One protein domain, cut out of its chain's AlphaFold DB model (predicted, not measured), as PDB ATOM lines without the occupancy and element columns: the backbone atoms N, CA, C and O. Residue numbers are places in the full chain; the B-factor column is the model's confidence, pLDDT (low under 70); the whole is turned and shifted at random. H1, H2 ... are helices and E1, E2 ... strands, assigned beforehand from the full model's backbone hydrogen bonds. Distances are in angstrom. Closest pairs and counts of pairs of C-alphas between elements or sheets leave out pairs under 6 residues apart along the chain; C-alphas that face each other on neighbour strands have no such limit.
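Overview. This is residues 80 to 169 of the 315 residues of an uncharacterized protein of viral metagenome (UniProt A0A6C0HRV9). A small two-stranded hairpin, E1 and E2, sits in the middle, with H1 and the first residues of H2 near its open end, H3 near its turn, and H4 farther off, where residues 162 to 169 stick out. No helix touches another. The 90 printed residues run E1, E2, H1, H2, H3, H4, with antiparallel strands and a mixed class. The whole is only just compact, close to loose, with a radius of gyration of the C-alphas of 14.4 A and spans of 40 by 28 by 24 A.

Along the chain. Find C-alpha 80 at (33.883, 5.853, 49.474); E1 runs from there to residue 85, 15.0 A. E2 is residues 88 to 92, H1 104 to 110, H2 123 to 131, 12.2 A, and H3 147 to 154. H4, residues 158 to 167, 14.5 A, ends at (27.537, 18.524, 64.547).

Arrangement. In the hairpin, N 83 and O 90 are 2.9 A apart, within hydrogen-bond range. The closest C-alphas are Gly 81 and Cys 106 for E1 and H1, 6.0 A; His 80 and Ile 123 for E1 and H2, 5.3 A; Leu 88 and Tyr 147 for E2 and H3, 7.6 A. H3 and H4 are only just apart, at 8.2 A. In H1, H2, H3 and H4 every O i to N i+4 pair is within range.

Size, cuts and confidence. C-alphas 114 and 159 are farthest apart, 42.2 A. The printed part has no cut; E2 to H1, H1 to H2 and H2 to H3 are long links. No printed residue is under 70 in pLDDT.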
ATOM      1  N   HIS A  80      32.431   5.609  49.533       91.62
ATOM      2  CA  HIS A  80      33.883   5.853  49.474       91.62
ATOM      3  C   HIS A  80      34.336   6.640  48.227       91.62
ATOM      4  O   HIS A  80      35.524   6.849  47.996       91.62
ATOM      5  N   GLY A  81      33.398   7.076  47.387       92.12
ATOM      6  CA  GLY A  81      33.684   7.892  46.210       92.12
ATOM      7  C   GLY A  81      33.830   9.373  46.547       92.12
ATOM      8  O   GLY A  81      33.056   9.911  47.339       92.12
ATOM      9  N   LEU A  82      34.773  10.049  45.890       91.81
ATOM     10  CA  LEU A  82      34.943  11.496  46.009       91.81
ATOM     11  C   LEU A  82      34.066  12.258  45.021       91.81
ATOM     12  O   LEU A  82      33.954  11.915  43.837       91.81
ATOM     13  N   LYS A  83      33.483  13.354  45.503       90.81
ATOM     14  CA  LYS A  83      32.685  14.275  44.703       90.81
ATOM     15  C   LYS A  83      33.208  15.700  44.846       90.81
ATOM     16  O   LYS A  83      33.563  16.147  45.930       90.81
ATOM     17  N   GLN A  84      33.196  16.429  43.735       89.50
ATOM     18  CA  GLN A  84      33.458  17.865  43.736       89.50
ATOM     19  C   GLN A  84      32.245  18.625  44.298       89.50
ATOM     20  O   GLN A  84      31.146  18.530  43.748       89.50
ATOM     21  N   ASN A  85      32.450  19.375  45.380       88.88
ATOM     22  CA  ASN A  85      31.464  20.219  46.049       88.88
ATOM     23  C   ASN A  85      32.015  21.647  46.193       88.88
ATOM     24  O   ASN A  85      32.916  21.886  46.987       88.88
ATOM     25  N   HIS A  86      31.543  22.591  45.374       85.94
ATOM     26  CA  HIS A  86      32.045  23.981  45.334       85.94
ATOM     27  C   HIS A  86      33.576  24.127  45.167       85.94
ATOM     28  O   HIS A  86      34.169  25.126  45.567       85.94
ATOM     29  N   GLY A  87      34.227  23.142  44.538       86.12
ATOM     30  CA  GLY A  87      35.687  23.096  44.377       86.12
ATOM     31  C   GLY A  87      36.422  22.404  45.528       86.12
ATOM     32  O   GLY A  87      37.619  22.155  45.416       86.12
ATOM     33  N   LEU A  88      35.716  22.027  46.593       89.19
ATOM     34  CA  LEU A  88      36.181  21.035  47.553       89.19
ATOM     35  C   LEU A  88      35.979  19.645  46.957       89.19
ATOM     36  O   LEU A  88      35.108  19.424  46.121       89.19
ATOM     37  N   LEU A  89      36.797  18.702  47.384       91.62
ATOM     38  CA  LEU A  89      36.717  17.312  46.957       91.62
ATOM     39  C   LEU A  89      36.363  16.498  48.198       91.62
ATOM     40  O   LEU A  89      37.227  16.162  48.989       91.62
ATOM     41  N   THR A  90      35.083  16.272  48.443       91.06
ATOM     42  CA  THR A  90      34.600  15.688  49.703       91.06
ATOM     43  C   THR A  90      34.076  14.276  49.475       91.06
ATOM     44  O   THR A  90      33.793  13.877  48.339       91.06
ATOM     45  N   GLN A  91      33.929  13.510  50.556       91.31
ATOM     46  CA  GLN A  91      33.291  12.200  50.492       91.31
ATOM     47  C   GLN A  91      31.838  12.332  50.012       91.31
ATOM     48  O   GLN A  91      31.133  13.303  50.301       91.31
ATOM     49  N   CYS A  92      31.379  11.360  49.231       91.19
ATOM     50  CA  CYS A  92      29.998  11.300  48.784       91.19
ATOM     51  C   CYS A  92      29.068  10.899  49.941       91.19
ATOM     52  O   CYS A  92      29.071   9.752  50.371       91.19
ATOM     53  N   HIS A  93      28.176  11.799  50.362       87.69
ATOM     54  CA  HIS A  93      27.163  11.546  51.406       87.69
ATOM     55  C   HIS A  93      26.018  10.593  50.991       87.69
ATOM     56  O   HIS A  93      24.950  10.599  51.600       87.69
ATOM     57  N   LYS A  94      26.153   9.848  49.886       89.06
ATOM     58  CA  LYS A  94      25.176   8.809  49.519       89.06
ATOM     59  C   LYS A  94      25.570   7.509  50.196       89.06
ATOM     60  O   LYS A  94      26.757   7.227  50.301       89.06
ATOM     61  N   ASN A  95      24.593   6.688  50.551       88.81
ATOM     62  CA  ASN A  95      24.886   5.385  51.131       88.81
ATOM     63  C   ASN A  95      25.498   4.445  50.076       88.81
ATOM     64  O   ASN A  95      25.114   4.519  48.896       88.81
ATOM     65  N   PRO A  96      26.446   3.587  50.481       90.56
ATOM     66  CA  PRO A  96      26.951   2.515  49.637       90.56
ATOM     67  C   PRO A  96      25.836   1.525  49.269       90.56
ATOM     68  O   PRO A  96      24.763   1.498  49.878       90.56
ATOM     69  N   THR A  97      26.073   0.746  48.220       86.62
ATOM     70  CA  THR A  97      25.179  -0.353  47.824       86.62
ATOM     71  C   THR A  97      25.527  -1.594  48.651       86.62
ATOM     72  O   THR A  97      26.671  -1.742  49.061       86.62
ATOM     73  N   GLU A  98      24.586  -2.515  48.863       77.62
ATOM     74  CA  GLU A  98      24.799  -3.727  49.685       77.62
ATOM     75  C   GLU A  98      26.013  -4.572  49.245       77.62
ATOM     76  O   GLU A  98      26.641  -5.222  50.073       77.62
ATOM     77  N   CYS A  99      26.388  -4.519  47.962       74.50
ATOM     78  CA  CYS A  99      27.512  -5.277  47.402       74.50
ATOM     79  C   CYS A  99      28.735  -4.417  47.027       74.50
ATOM     80  O   CYS A  99      29.663  -4.930  46.407       74.50
ATOM     81  N   SER A 100      28.747  -3.111  47.325       82.44
ATOM     82  CA  SER A 100      29.852  -2.223  46.932       82.44
ATOM     83  C   SER A 100      30.071  -1.074  47.910       82.44
ATOM     84  O   SER A 100      29.120  -0.415  48.319       82.44
ATOM     85  N   THR A 101      31.328  -0.701  48.148       88.44
ATOM     86  CA  THR A 101      31.720   0.484  48.946       88.44
ATOM     87  C   THR A 101      31.302   1.822  48.317       88.44
ATOM     88  O   THR A 101      31.357   2.884  48.947       88.44
ATOM     89  N   TYR A 102      30.841   1.793  47.066       91.94
ATOM     90  CA  TYR A 102      30.297   2.937  46.351       91.94
ATOM     91  C   TYR A 102      28.764   2.942  46.341       91.94
ATOM     92  O   TYR A 102      28.097   1.908  46.311       91.94
ATOM     93  N   CYS A 103      28.173   4.136  46.290       92.44
ATOM     94  CA  CYS A 103      26.765   4.276  45.923       92.44
ATOM     95  C   CYS A 103      26.569   3.931  44.438       92.44
ATOM     96  O   CYS A 103      27.493   4.107  43.641       92.44
ATOM     97  N   GLN A 104      25.351   3.569  44.026       90.06
ATOM     98  CA  GLN A 104      25.039   3.235  42.624       90.06
ATOM     99  C   GLN A 104      25.555   4.259  41.595       90.06
ATOM    100  O   GLN A 104      25.958   3.896  40.495       90.06
ATOM    101  N   GLY A 105      25.541   5.553  41.927       90.19
ATOM    102  CA  GLY A 105      26.041   6.597  41.029       90.19
ATOM    103  C   GLY A 105      27.565   6.597  40.888       90.19
ATOM    104  O   GLY A 105      28.072   6.803  39.791       90.19
ATOM    105  N   CYS A 106      28.285   6.364  41.985       91.44
ATOM    106  CA  CYS A 106      29.742   6.265  41.984       91.44
ATOM    107  C   CYS A 106      30.208   4.940  41.375       91.44
ATOM    108  O   CYS A 106      31.174   4.956  40.621       91.44
ATOM    109  N   GLN A 107      29.476   3.844  41.600       91.88
ATOM    110  CA  GLN A 107      29.741   2.553  40.963       91.88
ATOM    111  C   GLN A 107      29.640   2.665  39.437       91.88
ATOM    112  O   GLN A 107      30.607   2.400  38.742       91.88
ATOM    113  N   LYS A 108      28.552   3.248  38.912       91.06
ATOM    114  CA  LYS A 108      28.404   3.501  37.464       91.06
ATOM    115  C   LYS A 108      29.512   4.371  36.861       91.06
ATOM    116  O   LYS A 108      29.714   4.344  35.653       91.06
ATOM    117  N   GLN A 109      30.155   5.223  37.661       89.31
ATOM    118  CA  GLN A 109      31.313   5.996  37.207       89.31
ATOM    119  C   GLN A 109      32.583   5.150  37.237       89.31
ATOM    120  O   GLN A 109      33.359   5.219  36.292       89.31
ATOM    121  N   ALA A 110      32.770   4.354  38.289       90.06
ATOM    122  CA  ALA A 110      33.864   3.401  38.400       90.06
ATOM    123  C   ALA A 110      33.854   2.394  37.243       90.06
ATOM    124  O   ALA A 110      34.882   2.231  36.601       90.06
ATOM    125  N   ASP A 111      32.692   1.836  36.898       89.69
ATOM    126  CA  ASP A 111      32.541   0.858  35.809       89.69
ATOM    127  C   ASP A 111      32.874   1.451  34.426       89.69
ATOM    128  O   ASP A 111      33.288   0.742  33.515       89.69
ATOM    129  N   LYS A 112      32.688   2.768  34.252       87.44
ATOM    130  CA  LYS A 112      33.007   3.480  33.001       87.44
ATOM    131  C   LYS A 112      34.464   3.918  32.911       87.44
ATOM    132  O   LYS A 112      34.940   4.219  31.819       87.44
ATOM    133  N   ASN A 113      35.149   4.016  34.043       85.12
ATOM    134  CA  ASN A 113      36.527   4.472  34.102       85.12
ATOM    135  C   ASN A 113      37.463   3.263  34.090       85.12
ATOM    136  O   ASN A 113      37.312   2.348  34.890       85.12
ATOM    137  N   ALA A 114      38.503   3.299  33.254       79.19
ATOM    138  CA  ALA A 114      39.494   2.219  33.174       79.19
ATOM    139  C   ALA A 114      40.195   1.924  34.519       79.19
ATOM    140  O   ALA A 114      40.682   0.822  34.741       79.19
ATOM    141  N   SER A 115      40.234   2.902  35.429       75.56
ATOM    142  CA  SER A 115      40.839   2.767  36.758       75.56
ATOM    143  C   SER A 115      39.941   2.079  37.795       75.56
ATOM    144  O   SER A 115      40.372   1.940  38.936       75.56
ATOM    145  N   GLY A 116      38.688   1.730  37.465       79.88
ATOM    146  CA  GLY A 116      37.739   1.137  38.420       79.88
ATOM    147  C   GLY A 116      37.386   2.057  39.597       79.88
ATOM    148  O   GLY A 116      36.914   1.600  40.636       79.88
ATOM    149  N   LYS A 117      37.639   3.366  39.457       86.00
ATOM    150  CA  LYS A 117      37.433   4.389  40.488       86.00
ATOM    151  C   LYS A 117      36.501   5.497  39.982       86.00
ATOM    152  O   LYS A 117      36.474   5.778  38.777       86.00
ATOM    153  N   PRO A 118      35.746   6.167  40.872       88.12
ATOM    154  CA  PRO A 118      34.897   7.297  40.499       88.12
ATOM    155  C   PRO A 118      35.684   8.438  39.838       88.12
ATOM    156  O   PRO A 118      36.904   8.530  39.956       88.12
ATOM    157  N   ASN A 119      34.979   9.359  39.175       87.06
ATOM    158  CA  ASN A 119      35.594  10.424  38.366       87.06
ATOM    159  C   ASN A 119      36.593  11.325  39.113       87.06
ATOM    160  O   ASN A 119      37.497  11.873  38.482       87.06
ATOM    161  N   SER A 120      36.383  11.515  40.416       84.81
ATOM    162  CA  SER A 120      37.237  12.317  41.303       84.81
ATOM    163  C   SER A 120      38.082  11.441  42.243       84.81
ATOM    164  O   SER A 120      38.615  11.936  43.220       84.81
ATOM    165  N   GLY A 121      38.188  10.136  41.968       89.44
ATOM    166  CA  GLY A 121      38.939   9.168  42.774       89.44
ATOM    167  C   GLY A 121      38.190   8.617  43.996       89.44
ATOM    168  O   GLY A 121      36.969   8.784  44.133       89.44
ATOM    169  N   SER A 122      38.925   7.907  44.856       91.81
ATOM    170  CA  SER A 122      38.422   7.294  46.093       91.81
ATOM    171  C   SER A 122      38.852   8.075  47.338       91.81
ATOM    172  O   SER A 122      39.850   8.796  47.335       91.81
ATOM    173  N   ILE A 123      38.095   7.919  48.426       91.50
ATOM    174  CA  ILE A 123      38.382   8.558  49.714       91.50
ATOM    175  C   ILE A 123      39.732   8.113  50.289       91.50
ATOM    176  O   ILE A 123      40.434   8.918  50.890       91.50
ATOM    177  N   GLU A 124      40.130   6.870  50.023       90.12
ATOM    178  CA  GLU A 124      41.421   6.297  50.414       90.12
ATOM    179  C   GLU A 124      42.595   7.028  49.754       90.12
ATOM    180  O   GLU A 124      43.552   7.391  50.435       90.12
ATOM    181  N   ASP A 125      42.499   7.338  48.454       89.56
ATOM    182  CA  ASP A 125      43.554   8.077  47.750       89.56
ATOM    183  C   ASP A 125      43.724   9.489  48.342       89.56
ATOM    184  O   ASP A 125      44.834  10.017  48.451       89.56
ATOM    185  N   ARG A 126      42.612  10.106  48.757       90.44
ATOM    186  CA  ARG A 126      42.625  11.417  49.410       90.44
ATOM    187  C   ARG A 126      43.144  11.353  50.841       90.44
ATOM    188  O   ARG A 126      43.865  12.264  51.236       90.44
ATOM    189  N   MET A 127      42.826  10.301  51.590       90.94
ATOM    190  CA  MET A 127      43.418  10.043  52.905       90.94
ATOM    191  C   MET A 127      44.926   9.858  52.810       90.94
ATOM    192  O   MET A 127      45.661  10.485  53.562       90.94
ATOM    193  N   ALA A 128      45.406   9.077  51.842       89.75
ATOM    194  CA  ALA A 128      46.835   8.888  51.618       89.75
ATOM    195  C   ALA A 128      47.550  10.214  51.293       89.75
ATOM    196  O   ALA A 128      48.642  10.483  51.800       89.75
ATOM    197  N   ALA A 129      46.925  11.079  50.488       87.75
ATOM    198  CA  ALA A 129      47.439  12.422  50.224       87.75
ATOM    199  C   ALA A 129      47.448  13.302  51.489       87.75
ATOM    200  O   ALA A 129      48.447  13.961  51.763       87.75
ATOM    201  N   PHE A 130      46.379  13.252  52.291       87.19
ATOM    202  CA  PHE A 130      46.270  13.991  53.548       87.19
ATOM    203  C   PHE A 130      47.355  13.574  54.555       87.19
ATOM    204  O   PHE A 130      48.099  14.426  55.030       87.19
ATOM    205  N   THR A 131      47.533  12.272  54.797       86.50
ATOM    206  CA  THR A 131      48.559  11.741  55.714       86.50
ATOM    207  C   THR A 131      49.981  12.032  55.236       86.50
ATOM    208  O   THR A 131      50.879  12.236  56.046       86.50
ATOM    209  N   SER A 132      50.208  12.079  53.920       83.00
ATOM    210  CA  SER A 132      51.519  12.428  53.356       83.00
ATOM    211  C   SER A 132      51.783  13.936  53.269       83.00
ATOM    212  O   SER A 132      52.847  14.330  52.790       83.00
ATOM    213  N   GLY A 133      50.835  14.781  53.694       80.06
ATOM    214  CA  GLY A 133      50.937  16.241  53.603       80.06
ATOM    215  C   GLY A 133      50.976  16.768  52.163       80.06
ATOM    216  O   GLY A 133      51.408  17.895  51.925       80.06
ATOM    217  N   LYS A 134      50.567  15.957  51.180       81.00
ATOM    218  CA  LYS A 134      50.563  16.322  49.759       81.00
ATOM    219  C   LYS A 134      49.178  16.792  49.340       81.00
ATOM    220  O   LYS A 134      48.155  16.251  49.754       81.00
ATOM    221  N   GLU A 135      49.129  17.768  48.439       82.38
ATOM    222  CA  GLU A 135      47.854  18.166  47.858       82.38
ATOM    223  C   GLU A 135      47.300  17.047  46.967       82.38
ATOM    224  O   GLU A 135      47.909  16.663  45.966       82.38
ATOM    225  N   TYR A 136      46.107  16.560  47.298       87.81
ATOM    226  CA  TYR A 136      45.408  15.592  46.463       87.81
ATOM    227  C   TYR A 136      45.136  16.163  45.060       87.81
ATOM    228  O   TYR A 136      44.823  17.350  44.892       87.81
ATOM    229  N   ARG A 137      45.235  15.308  44.043       87.56
ATOM    230  CA  ARG A 137      44.850  15.609  42.662       87.56
ATOM    231  C   ARG A 137      43.969  14.480  42.155       87.56
ATOM    232  O   ARG A 137      44.357  13.318  42.219       87.56
ATOM    233  N   ASP A 138      42.803  14.840  41.630       84.50
ATOM    234  CA  ASP A 138      41.920  13.886  40.960       84.50
ATOM    235  C   ASP A 138      42.641  13.216  39.777       84.50
ATOM    236  O   ASP A 138      43.546  13.825  39.197       84.50
ATOM    237  N   PRO A 139      42.153  12.064  39.277       82.25
ATOM    238  CA  PRO A 139      42.604  11.487  38.003       82.25
ATOM    239  C   PRO A 139      42.539  12.466  36.815       82.25
ATOM    240  O   PRO A 139      43.219  12.295  35.811       82.25
ATOM    241  N   LYS A 140      41.727  13.527  36.933       79.19
ATOM    242  CA  LYS A 140      41.598  14.624  35.958       79.19
ATOM    243  C   LYS A 140      42.543  15.811  36.217       79.19
ATOM    244  O   LYS A 140      42.368  16.862  35.606       79.19
ATOM    245  N   GLY A 141      43.476  15.697  37.163       81.31
ATOM    246  CA  GLY A 141      44.445  16.736  37.534       81.31
ATOM    247  C   GLY A 141      43.879  17.902  38.354       81.31
ATOM    248  O   GLY A 141      44.564  18.905  38.545       81.31
ATOM    249  N   LYS A 142      42.635  17.813  38.840       84.69
ATOM    250  CA  LYS A 142      41.990  18.892  39.604       84.69
ATOM    251  C   LYS A 142      42.348  18.813  41.089       84.69
ATOM    252  O   LYS A 142      42.277  17.748  41.693       84.69
ATOM    253  N   ALA A 143      42.718  19.958  41.653       86.25
ATOM    254  CA  ALA A 143      43.053  20.147  43.060       86.25
ATOM    255  C   ALA A 143      41.841  20.616  43.882       86.25
ATOM    256  O   ALA A 143      41.013  21.357  43.340       86.25
ATOM    257  N   PRO A 144      41.767  20.295  45.187       87.06
ATOM    258  CA  PRO A 144      40.867  20.979  46.108       87.06
ATOM    259  C   PRO A 144      41.184  22.480  46.162       87.06
ATOM    260  O   PRO A 144      42.340  22.880  46.277       87.06
ATOM    261  N   VAL A 145      40.155  23.321  46.094       87.06
ATOM    262  CA  VAL A 145      40.285  24.772  46.279       87.06
ATOM    263  C   VAL A 145      40.468  25.084  47.768       87.06
ATOM    264  O   VAL A 145      39.818  24.468  48.608       87.06
ATOM    265  N   ALA A 146      41.324  26.061  48.091       87.88
ATOM    266  CA  ALA A 146      41.506  26.546  49.462       87.88
ATOM    267  C   ALA A 146      40.173  26.991  50.088       87.88
ATOM    268  O   ALA A 146      39.395  27.708  49.448       87.88
ATOM    269  N   TYR A 147      39.933  26.589  51.335       88.38
ATOM    270  CA  TYR A 147      38.631  26.737  51.982       88.38
ATOM    271  C   TYR A 147      38.203  28.201  52.145       88.38
ATOM    272  O   TYR A 147      37.064  28.536  51.825       88.38
ATOM    273  N   ALA A 148      39.135  29.102  52.465       87.25
ATOM    274  CA  ALA A 148      38.880  30.543  52.526       87.25
ATOM    275  C   ALA A 148      38.199  31.109  51.257       87.25
ATOM    276  O   ALA A 148      37.253  31.890  51.337       87.25
ATOM    277  N   LYS A 149      38.587  30.643  50.058       88.81
ATOM    278  CA  LYS A 149      37.945  31.062  48.794       88.81
ATOM    279  C   LYS A 149      36.524  30.523  48.648       88.81
ATOM    280  O   LYS A 149      35.703  31.134  47.967       88.81
ATOM    281  N   VAL A 150      36.248  29.350  49.211       88.69
ATOM    282  CA  VAL A 150      34.914  28.739  49.199       88.69
ATOM    283  C   VAL A 150      33.995  29.497  50.155       88.69
ATOM    284  O   VAL A 150      32.886  29.845  49.754       88.69
ATOM    285  N   MET A 151      34.484  29.863  51.345       90.06
ATOM    286  CA  MET A 151      33.747  30.700  52.297       90.06
ATOM    287  C   MET A 151      33.401  32.073  51.721       90.06
ATOM    288  O   MET A 151      32.247  32.480  51.791       90.06
ATOM    289  N   GLN A 152      34.353  32.754  51.070       89.12
ATOM    290  CA  GLN A 152      34.094  34.041  50.409       89.12
ATOM    291  C   GLN A 152      33.005  33.939  49.332       89.12
ATOM    292  O   GLN A 152      32.158  34.821  49.209       89.12
ATOM    293  N   LYS A 153      33.013  32.857  48.540       89.81
ATOM    294  CA  LYS A 153      32.016  32.635  47.480       89.81
ATOM    295  C   LYS A 153      30.625  32.344  48.030       89.81
ATOM    296  O   LYS A 153      29.646  32.768  47.426       89.81
ATOM    297  N   LEU A 154      30.550  31.601  49.131       88.56
ATOM    298  CA  LEU A 154      29.295  31.195  49.763       88.56
ATOM    299  C   LEU A 154      28.827  32.166  50.854       88.56
ATOM    300  O   LEU A 154      27.731  31.988  51.369       88.56
ATOM    301  N   LYS A 155      29.622  33.202  51.163       90.38
ATOM    302  CA  LYS A 155      29.365  34.199  52.214       90.38
ATOM    303  C   LYS A 155      29.092  33.556  53.581       90.38
ATOM    304  O   LYS A 155      28.168  33.950  54.282       90.38
ATOM    305  N   LEU A 156      29.894  32.553  53.927       89.25
ATOM    306  CA  LEU A 156      29.791  31.823  55.193       89.25
ATOM    307  C   LEU A 156      30.650  32.486  56.268       89.25
ATOM    308  O   LEU A 156      31.762  32.930  55.973       89.25
ATOM    309  N   THR A 157      30.151  32.521  57.504       90.00
ATOM    310  CA  THR A 157      30.945  32.942  58.665       90.00
ATOM    311  C   THR A 157      31.716  31.760  59.244       90.00
ATOM    312  O   THR A 157      31.286  30.611  59.145       90.00
ATOM    313  N   GLU A 158      32.864  32.033  59.866       87.19
ATOM    314  CA  GLU A 158      33.676  30.999  60.520       87.19
ATOM    315  C   GLU A 158      32.878  30.247  61.601       87.19
ATOM    316  O   GLU A 158      32.920  29.020  61.661       87.19
ATOM    317  N   GLU A 159      32.058  30.964  62.371       89.38
ATOM    318  CA  GLU A 159      31.196  30.397  63.416       89.38
ATOM    319  C   GLU A 159      30.187  29.375  62.869       89.38
ATOM    320  O   GLU A 159      30.006  28.304  63.450       89.38
ATOM    321  N   GLN A 160      29.556  29.660  61.722       88.44
ATOM    322  CA  GLN A 160      28.617  28.731  61.077       88.44
ATOM    323  C   GLN A 160      29.314  27.440  60.648       88.44
ATOM    324  O   GLN A 160      28.775  26.345  60.816       88.44
ATOM    325  N   VAL A 161      30.523  27.568  60.103       89.38
ATOM    326  CA  VAL A 161      31.327  26.425  59.667       89.38
ATOM    327  C   VAL A 161      31.727  25.564  60.863       89.38
ATOM    328  O   VAL A 161      31.582  24.343  60.812       89.38
ATOM    329  N   GLN A 162      32.212  26.184  61.941       87.88
ATOM    330  CA  GLN A 162      32.624  25.480  63.155       87.88
ATOM    331  C   GLN A 162      31.437  24.777  63.829       87.88
ATOM    332  O   GLN A 162      31.550  23.610  64.199       87.88
ATOM    333  N   ALA A 163      30.275  25.432  63.913       88.25
ATOM    334  CA  ALA A 163      29.063  24.832  64.467       88.25
ATOM    335  C   ALA A 163      28.606  23.593  63.674       88.25
ATOM    336  O   ALA A 163      28.239  22.578  64.267       88.25
ATOM    337  N   GLU A 164      28.655  23.639  62.340       87.75
ATOM    338  CA  GLU A 164      28.335  22.483  61.490       87.75
ATOM    339  C   GLU A 164      29.391  21.374  61.585       87.75
ATOM    340  O   GLU A 164      29.044  20.192  61.580       87.75
ATOM    341  N   ALA A 165      30.669  21.729  61.714       88.44
ATOM    342  CA  ALA A 165      31.743  20.758  61.896       88.44
ATOM    343  C   ALA A 165      31.586  19.981  63.211       88.44
ATOM    344  O   ALA A 165      31.659  18.751  63.201       88.44
ATOM    345  N   LEU A 166      31.240  20.664  64.306       86.69
ATOM    346  CA  LEU A 166      30.942  20.033  65.596       86.69
ATOM    347  C   LEU A 166      29.749  19.073  65.510       86.69
ATOM    348  O   LEU A 166      29.823  17.962  66.030       86.69
ATOM    349  N   LYS A 167      28.679  19.433  64.786       87.62
ATOM    350  CA  LYS A 167      27.537  18.524  64.547       87.62
ATOM    351  C   LYS A 167      27.944  17.249  63.804       87.62
ATOM    352  O   LYS A 167      27.323  16.206  63.989       87.62
ATOM    353  N   GLN A 168      28.965  17.337  62.954       81.75
ATOM    354  CA  GLN A 168      29.508  16.213  62.192       81.75
ATOM    355  C   GLN A 168      30.653  15.493  62.931       81.75
ATOM    356  O   GLN A 168      31.211  14.549  62.377       81.75
ATOM    357  N   ASN A 169      30.977  15.896  64.170       82.75
ATOM    358  CA  ASN A 169      32.123  15.421  64.957       82.75
ATOM    359  C   ASN A 169      33.460  15.565  64.207       82.75
ATOM    360  O   ASN A 169      34.290  14.657  64.195       82.75
TER     361      ASN A 169